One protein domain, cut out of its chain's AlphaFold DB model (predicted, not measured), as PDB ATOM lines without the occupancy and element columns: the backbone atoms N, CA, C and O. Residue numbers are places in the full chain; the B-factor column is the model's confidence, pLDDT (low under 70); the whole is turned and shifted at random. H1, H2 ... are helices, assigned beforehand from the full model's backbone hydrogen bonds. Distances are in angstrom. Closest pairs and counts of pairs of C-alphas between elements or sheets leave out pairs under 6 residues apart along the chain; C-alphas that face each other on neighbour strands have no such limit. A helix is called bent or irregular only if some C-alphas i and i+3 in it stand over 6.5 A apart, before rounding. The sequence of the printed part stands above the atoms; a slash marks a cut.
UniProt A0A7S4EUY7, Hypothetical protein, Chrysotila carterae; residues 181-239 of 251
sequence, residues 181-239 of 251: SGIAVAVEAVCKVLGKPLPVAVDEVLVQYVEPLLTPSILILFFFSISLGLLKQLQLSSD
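What this domain is: This is residues 181 to 239 of the 251 residues of the protein "Hypothetical protein" of Chrysotila carterae (UniProt A0A7S4EUY7). The model is a hook of two helices: the long, bent H2 makes the length, and the short H1 folds back loosely near its bend. Residues 215 to 239 of H2 stick out. The printed part has 59 residues, with H1 then H2, no named strand, and is all helix. It is extended, with a radius of gyration of the C-alphas of 18.2 A and spans of 57 by 21 by 11 A.

How they stand to each other: H2, residues 200 to 239, was assigned as one helix by its hydrogen bonds but is bent, with C-alphas 208 and 211 6.6 A apart. Its arms H2a, residues 200 to 208, and H2b, residues 211 to 239, stand at a steep tilt of 55 degrees. H1, residues 181 to 193, is close to H2a but not clearly touching, the closest C-alphas being those of Val 185 and Leu 206, 7.6 A; they run opposite ways at a steep tilt of 48 degrees. H1 and H2b are likewise close but not clearly touching, closest at the C-alphas of Ser 181 and Leu 214, 7.9 A. Every O i to N i+4 pair is within hydrogen-bond range in H1 and H2a, and 23 of 25 in H2b.

Where its parts are: H2b measures 42.6 A, ending at C-alpha 239 (14.086, 55.015, 89.247); H2a measures 12.1 A. H1 measures 18.9 A from C-alpha 181 (3.747, 18.174, 89.057).

The domain as a whole: The C-alphas farthest apart, of Gly 195 and Asp 239, are 57.3 A apart. The printed part has no cut, and the link from H1 to H2 is short. Residues 238 to 239 have pLDDT under 70.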
ATOM      1  N   SER A 181       5.021  18.761  89.460       84.25
ATOM      2  CA  SER A 181       3.747  18.174  89.057       84.25
ATOM      3  C   SER A 181       3.692  17.905  87.550       84.25
ATOM      4  O   SER A 181       3.302  16.817  87.134       84.25
ATOM      5  N   GLY A 182       4.115  18.860  86.720       86.31
ATOM      6  CA  GLY A 182       4.160  18.693  85.266       86.31
ATOM      7  C   GLY A 182       5.112  17.577  84.827       86.31
ATOM      8  O   GLY A 182       4.784  16.803  83.929       86.31
ATOM      9  N   ILE A 183       6.264  17.438  85.495       88.56
ATOM     10  CA  ILE A 183       7.207  16.340  85.244       88.56
ATOM     11  C   ILE A 183       6.573  14.987  85.592       88.56
ATOM     12  O   ILE A 183       6.715  14.048  84.813       88.56
ATOM     13  N   ALA A 184       5.853  14.879  86.712       84.38
ATOM     14  CA  ALA A 184       5.182  13.638  87.104       84.38
ATOM     15  C   ALA A 184       4.166  13.171  86.041       84.38
ATOM     16  O   ALA A 184       4.228  12.021  85.604       84.38
ATOM     17  N   VAL A 185       3.322  14.085  85.544       85.25
ATOM     18  CA  VAL A 185       2.371  13.815  84.446       85.25
ATOM     19  C   VAL A 185       3.106  13.423  83.155       85.25
ATOM     20  O   VAL A 185       2.704  12.502  82.445       85.25
ATOM     21  N   ALA A 186       4.216  14.096  82.831       89.44
ATOM     22  CA  ALA A 186       4.995  13.792  81.633       89.44
ATOM     23  C   ALA A 186       5.621  12.388  81.687       89.44
ATOM     24  O   ALA A 186       5.591  11.660  80.692       89.44
ATOM     25  N   VAL A 187       6.154  11.980  82.845       87.06
ATOM     26  CA  VAL A 187       6.672  10.619  83.062       87.06
ATOM     27  C   VAL A 187       5.556   9.591  82.891       87.06
ATOM     28  O   VAL A 187       5.767   8.565  82.244       87.06
ATOM     29  N   GLU A 188       4.360   9.883  83.393       85.19
ATOM     30  CA  GLU A 188       3.190   9.023  83.232       85.19
ATOM     31  C   GLU A 188       2.797   8.813  81.771       85.19
ATOM     32  O   GLU A 188       2.648   7.671  81.319       85.19
ATOM     33  N   ALA A 189       2.740   9.896  80.999       87.88
ATOM     34  CA  ALA A 189       2.490   9.833  79.566       87.88
ATOM     35  C   ALA A 189       3.554   8.993  78.834       87.88
ATOM     36  O   ALA A 189       3.216   8.152  77.997       87.88
ATOM     37  N   VAL A 190       4.837   9.154  79.174       89.19
ATOM     38  CA  VAL A 190       5.936   8.377  78.569       89.19
ATOM     39  C   VAL A 190       5.835   6.890  78.924       89.19
ATOM     40  O   VAL A 190       5.990   6.034  78.050       89.19
ATOM     41  N   CYS A 191       5.525   6.557  80.176       87.81
ATOM     42  CA  CYS A 191       5.301   5.182  80.625       87.81
ATOM     43  C   CYS A 191       4.123   4.514  79.897       87.81
ATOM     44  O   CYS A 191       4.244   3.359  79.468       87.81
ATOM     45  N   LYS A 192       3.027   5.252  79.670       87.69
ATOM     46  CA  LYS A 192       1.880   4.803  78.861       87.69
ATOM     47  C   LYS A 192       2.294   4.491  77.417       87.69
ATOM     48  O   LYS A 192       1.919   3.444  76.894       87.69
ATOM     49  N   VAL A 193       3.138   5.321  76.798       91.19
ATOM     50  CA  VAL A 193       3.660   5.090  75.433       91.19
ATOM     51  C   VAL A 193       4.602   3.881  75.364       91.19
ATOM     52  O   VAL A 193       4.573   3.129  74.390       91.19
ATOM     53  N   LEU A 194       5.416   3.654  76.396       91.88
ATOM     54  CA  LEU A 194       6.352   2.523  76.473       91.88
ATOM     55  C   LEU A 194       5.682   1.183  76.831       91.88
ATOM     56  O   LEU A 194       6.368   0.161  76.900       91.88
ATOM     57  N   GLY A 195       4.367   1.169  77.072       91.25
ATOM     58  CA  GLY A 195       3.618  -0.037  77.437       91.25
ATOM     59  C   GLY A 195       3.958  -0.581  78.828       91.25
ATOM     60  O   GLY A 195       3.699  -1.749  79.109       91.25
ATOM     61  N   LYS A 196       4.555   0.247  79.693       88.56
ATOM     62  CA  LYS A 196       4.852  -0.079  81.091       88.56
ATOM     63  C   LYS A 196       4.029   0.852  81.982       88.56
ATOM     64  O   LYS A 196       4.522   1.932  82.306       88.56
ATOM     65  N   PRO A 197       2.780   0.484  82.326       81.56
ATOM     66  CA  PRO A 197       1.926   1.345  83.135       81.56
ATOM     67  C   PRO A 197       2.569   1.595  84.501       81.56
ATOM     68  O   PRO A 197       3.230   0.712  85.056       81.56
ATOM     69  N   LEU A 198       2.390   2.809  85.025       81.31
ATOM     70  CA  LEU A 198       2.821   3.127  86.381       81.31
ATOM     71  C   LEU A 198       2.016   2.330  87.415       81.31
ATOM     72  O   LEU A 198       0.917   1.856  87.118       81.31
ATOM     73  N   PRO A 199       2.559   2.171  88.635       87.25
ATOM     74  CA  PRO A 199       1.817   1.583  89.737       87.25
ATOM     75  C   PRO A 199       0.500   2.339  89.935       87.25
ATOM     76  O   PRO A 199       0.510   3.566  90.011       87.25
ATOM     77  N   VAL A 200      -0.609   1.605  90.068       86.94
ATOM     78  CA  VAL A 200      -1.973   2.159  90.202       86.94
ATOM     79  C   VAL A 200      -2.066   3.216  91.311       86.94
ATOM     80  O   VAL A 200      -2.755   4.213  91.152       86.94
ATOM     81  N   ALA A 201      -1.294   3.053  92.388       86.62
ATOM     82  CA  ALA A 201      -1.236   4.023  93.481       86.62
ATOM     83  C   ALA A 201      -0.757   5.424  93.048       86.62
ATOM     84  O   ALA A 201      -1.198   6.419  93.610       86.62
ATOM     85  N   VAL A 202       0.147   5.523  92.067       84.06
ATOM     86  CA  VAL A 202       0.660   6.816  91.579       84.06
ATOM     87  C   VAL A 202      -0.351   7.479  90.648       84.06
ATOM     88  O   VAL A 202      -0.559   8.684  90.745       84.06
ATOM     89  N   ASP A 203      -0.996   6.681  89.797       84.31
ATOM     90  CA  ASP A 203      -2.055   7.122  88.878       84.31
ATOM     91  C   ASP A 203      -3.250   7.694  89.663       84.31
ATOM     92  O   ASP A 203      -3.714   8.801  89.403       84.31
ATOM     93  N   GLU A 204      -3.674   7.001  90.724       88.75
ATOM     94  CA  GLU A 204      -4.771   7.446  91.583       88.75
ATOM     95  C   GLU A 204      -4.442   8.747  92.334       88.75
ATOM     96  O   GLU A 204      -5.285   9.639  92.425       88.75
ATOM     97  N   VAL A 205      -3.201   8.908  92.810       86.19
ATOM     98  CA  VAL A 205      -2.748  10.156  93.448       86.19
ATOM     99  C   VAL A 205      -2.713  11.316  92.450       86.19
ATOM    100  O   VAL A 205      -3.101  12.433  92.794       86.19
ATOM    101  N   LEU A 206      -2.274  11.073  91.215       83.06
ATOM    102  CA  LEU A 206      -2.255  12.086  90.161       83.06
ATOM    103  C   LEU A 206      -3.672  12.561  89.827       83.06
ATOM    104  O   LEU A 206      -3.948  13.759  89.870       83.06
ATOM    105  N   VAL A 207      -4.600  11.638  89.601       85.56
ATOM    106  CA  VAL A 207      -5.985  11.997  89.273       85.56
ATOM    107  C   VAL A 207      -6.683  12.685  90.453       85.56
ATOM    108  O   VAL A 207      -7.362  13.691  90.268       85.56
ATOM    109  N   GLN A 208      -6.495  12.203  91.685       89.50
ATOM    110  CA  GLN A 208      -7.206  12.756  92.845       89.50
ATOM    111  C   GLN A 208      -6.629  14.077  93.360       89.50
ATOM    112  O   GLN A 208      -7.387  14.907  93.858       89.50
ATOM    113  N   TYR A 209      -5.313  14.288  93.269       85.88
ATOM    114  CA  TYR A 209      -4.667  15.462  93.863       85.88
ATOM    115  C   TYR A 209      -4.079  16.411  92.831       85.88
ATOM    116  O   TYR A 209      -4.176  17.622  93.006       85.88
ATOM    117  N   VAL A 210      -3.477  15.907  91.756       82.69
ATOM    118  CA  VAL A 210      -2.813  16.775  90.781       82.69
ATOM    119  C   VAL A 210      -3.837  17.457  89.882       82.69
ATOM    120  O   VAL A 210      -3.782  18.677  89.760       82.69
ATOM    121  N   GLU A 211      -4.803  16.738  89.306       85.50
ATOM    122  CA  GLU A 211      -5.784  17.351  88.392       85.50
ATOM    123  C   GLU A 211      -6.587  18.506  89.023       85.50
ATOM    124  O   GLU A 211      -6.661  19.580  88.409       85.50
ATOM    125  N   PRO A 212      -7.125  18.379  90.256       86.19
ATOM    126  CA  PRO A 212      -7.898  19.460  90.865       86.19
ATOM    127  C   PRO A 212      -7.029  20.644  91.298       86.19
ATOM    128  O   PRO A 212      -7.516  21.774  91.345       86.19
ATOM    129  N   LEU A 213      -5.750  20.411  91.616       80.50
ATOM    130  CA  LEU A 213      -4.828  21.451  92.088       80.50
ATOM    131  C   LEU A 213      -4.080  22.154  90.949       80.50
ATOM    132  O   LEU A 213      -3.667  23.307  91.103       80.50
ATOM    133  N   LEU A 214      -3.936  21.511  89.790       80.94
ATOM    134  CA  LEU A 214      -3.161  22.039  88.671       80.94
ATOM    135  C   LEU A 214      -3.798  23.310  88.096       80.94
ATOM    136  O   LEU A 214      -3.118  24.324  87.939       80.94
ATOM    137  N   THR A 215      -5.113  23.314  87.876       85.50
ATOM    138  CA  THR A 215      -5.839  24.480  87.341       85.50
ATOM    139  C   THR A 215      -5.765  25.721  88.251       85.50
ATOM    140  O   THR A 215      -5.371  26.787  87.769       85.50
ATOM    141  N   PRO A 216      -6.074  25.640  89.563       85.56
ATOM    142  CA  PRO A 216      -5.926  26.792  90.450       85.56
ATOM    143  C   PRO A 216      -4.462  27.218  90.625       85.56
ATOM    144  O   PRO A 216      -4.201  28.416  90.723       85.56
ATOM    145  N   SER A 217      -3.494  26.291  90.592       81.62
ATOM    146  CA  SER A 217      -2.070  26.652  90.675       81.62
ATOM    147  C   SER A 217      -1.611  27.527  89.501       81.62
ATOM    148  O   SER A 217      -0.894  28.504  89.712       81.62
ATOM    149  N   ILE A 218      -2.098  27.259  88.283       84.94
ATOM    150  CA  ILE A 218      -1.815  28.076  87.095       84.94
ATOM    151  C   ILE A 218      -2.360  29.496  87.257       84.94
ATOM    152  O   ILE A 218      -1.660  30.456  86.941       84.94
ATOM    153  N   LEU A 219      -3.581  29.650  87.778       87.75
ATOM    154  CA  LEU A 219      -4.166  30.973  88.020       87.75
ATOM    155  C   LEU A 219      -3.374  31.764  89.060       87.75
ATOM    156  O   LEU A 219      -3.151  32.961  88.882       87.75
ATOM    157  N   ILE A 220      -2.914  31.097  90.120       85.00
ATOM    158  CA  ILE A 220      -2.072  31.720  91.143       85.00
ATOM    159  C   ILE A 220      -0.757  32.182  90.512       85.00
ATOM    160  O   ILE A 220      -0.397  33.348  90.653       85.00
ATOM    161  N   LEU A 221      -0.072  31.329  89.747       84.12
ATOM    162  CA  LEU A 221       1.164  31.706  89.052       84.12
ATOM    163  C   LEU A 221       0.958  32.871  88.085       84.12
ATOM    164  O   LEU A 221       1.779  33.786  88.041       84.12
ATOM    165  N   PHE A 222      -0.152  32.874  87.352       87.56
ATOM    166  CA  PHE A 222      -0.512  33.966  86.457       87.56
ATOM    167  C   PHE A 222      -0.714  35.280  87.222       87.56
ATOM    168  O   PHE A 222      -0.166  36.314  86.839       87.56
ATOM    169  N   PHE A 223      -1.422  35.238  88.351       88.12
ATOM    170  CA  PHE A 223      -1.622  36.400  89.210       88.12
ATOM    171  C   PHE A 223      -0.305  36.917  89.810       88.12
ATOM    172  O   PHE A 223      -0.054  38.124  89.800       88.12
ATOM    173  N   PHE A 224       0.570  36.018  90.274       85.06
ATOM    174  CA  PHE A 224       1.917  36.374  90.732       85.06
ATOM    175  C   PHE A 224       2.743  36.993  89.597       85.06
ATOM    176  O   PHE A 224       3.426  37.988  89.825       85.06
ATOM    177  N   SER A 225       2.642  36.474  88.370       86.31
ATOM    178  CA  SER A 225       3.347  37.013  87.204       86.31
ATOM    179  C   SER A 225       2.885  38.425  86.847       86.31
ATOM    180  O   SER A 225       3.724  39.282  86.573       86.31
ATOM    181  N   ILE A 226       1.574  38.694  86.871       87.94
ATOM    182  CA  ILE A 226       1.042  40.047  86.651       87.94
ATOM    183  C   ILE A 226       1.506  40.976  87.772       87.94
ATOM    184  O   ILE A 226       2.004  42.064  87.495       87.94
ATOM    185  N   SER A 227       1.397  40.538  89.028       84.94
ATOM    186  CA  SER A 227       1.796  41.333  90.193       84.94
ATOM    187  C   SER A 227       3.276  41.720  90.127       84.94
ATOM    188  O   SER A 227       3.612  42.891  90.285       84.94
ATOM    189  N   LEU A 228       4.158  40.766  89.810       83.25
ATOM    190  CA  LEU A 228       5.591  41.005  89.609       83.25
ATOM    191  C   LEU A 228       5.868  41.920  88.410       83.25
ATOM    192  O   LEU A 228       6.745  42.778  88.493       83.25
ATOM    193  N   GLY A 229       5.120  41.768  87.314       86.19
ATOM    194  CA  GLY A 229       5.220  42.639  86.143       86.19
ATOM    195  C   GLY A 229       4.875  44.094  86.468       86.19
ATOM    196  O   GLY A 229       5.633  44.995  86.114       86.19
ATOM    197  N   LEU A 230       3.785  44.322  87.204       86.12
ATOM    198  CA  LEU A 230       3.368  45.658  87.640       86.12
ATOM    199  C   LEU A 230       4.352  46.266  88.648       86.12
ATOM    200  O   LEU A 230       4.731  47.425  88.509       86.12
ATOM    201  N   LEU A 231       4.825  45.484  89.623       79.50
ATOM    202  CA  LEU A 231       5.845  45.923  90.584       79.50
ATOM    203  C   LEU A 231       7.139  46.350  89.875       79.50
ATOM    204  O   LEU A 231       7.700  47.393  90.199       79.50
ATOM    205  N   LYS A 232       7.573  45.598  88.856       80.88
ATOM    206  CA  LYS A 232       8.731  45.950  88.020       80.88
ATOM    207  C   LYS A 232       8.513  47.238  87.228       80.88
ATOM    208  O   LYS A 232       9.438  48.036  87.124       80.88
ATOM    209  N   GLN A 233       7.314  47.462  86.692       84.25
ATOM    210  CA  GLN A 233       6.986  48.711  85.998       84.25
ATOM    211  C   GLN A 233       7.029  49.913  86.946       84.25
ATOM    212  O   GLN A 233       7.599  50.941  86.595       84.25
ATOM    213  N   LEU A 234       6.504  49.765  88.166       76.31
ATOM    214  CA  LEU A 234       6.545  50.818  89.180       76.31
ATOM    215  C   LEU A 234       7.973  51.122  89.651       76.31
ATOM    216  O   LEU A 234       8.306  52.289  89.829       76.31
ATOM    217  N   GLN A 235       8.834  50.107  89.792       73.88
ATOM    218  CA  GLN A 235      10.256  50.304  90.105       73.88
ATOM    219  C   GLN A 235      10.975  51.098  89.007       73.88
ATOM    220  O   GLN A 235      11.670  52.058  89.310       73.88
ATOM    221  N   LEU A 236      10.742  50.770  87.730       73.50
ATOM    222  CA  LEU A 236      11.338  51.504  86.607       73.50
ATOM    223  C   LEU A 236      10.813  52.947  86.501       73.50
ATOM    224  O   LEU A 236      11.580  53.865  86.206       73.50
ATOM    225  N   SER A 237       9.523  53.170  86.770       71.44
ATOM    226  CA  SER A 237       8.959  54.522  86.854       71.44
ATOM    227  C   SER A 237       9.517  55.316  88.039       71.44
ATOM    228  O   SER A 237       9.719  56.518  87.909       71.44
ATOM    229  N   SER A 238       9.800  54.657  89.165       64.00
ATOM    230  CA  SER A 238      10.398  55.273  90.354       64.00
ATOM    231  C   SER A 238      11.874  55.620  90.155       64.00
ATOM    232  O   SER A 238      12.285  56.714  90.529       64.00
ATOM    233  N   ASP A 239      12.670  54.742  89.542       59.50
ATOM    234  CA  ASP A 239      14.086  55.015  89.247       59.50
ATOM    235  C   ASP A 239      14.246  56.178  88.259       59.50
ATOM    236  O   ASP A 239      15.178  56.970  88.365       59.50
TER     237      ASP A 239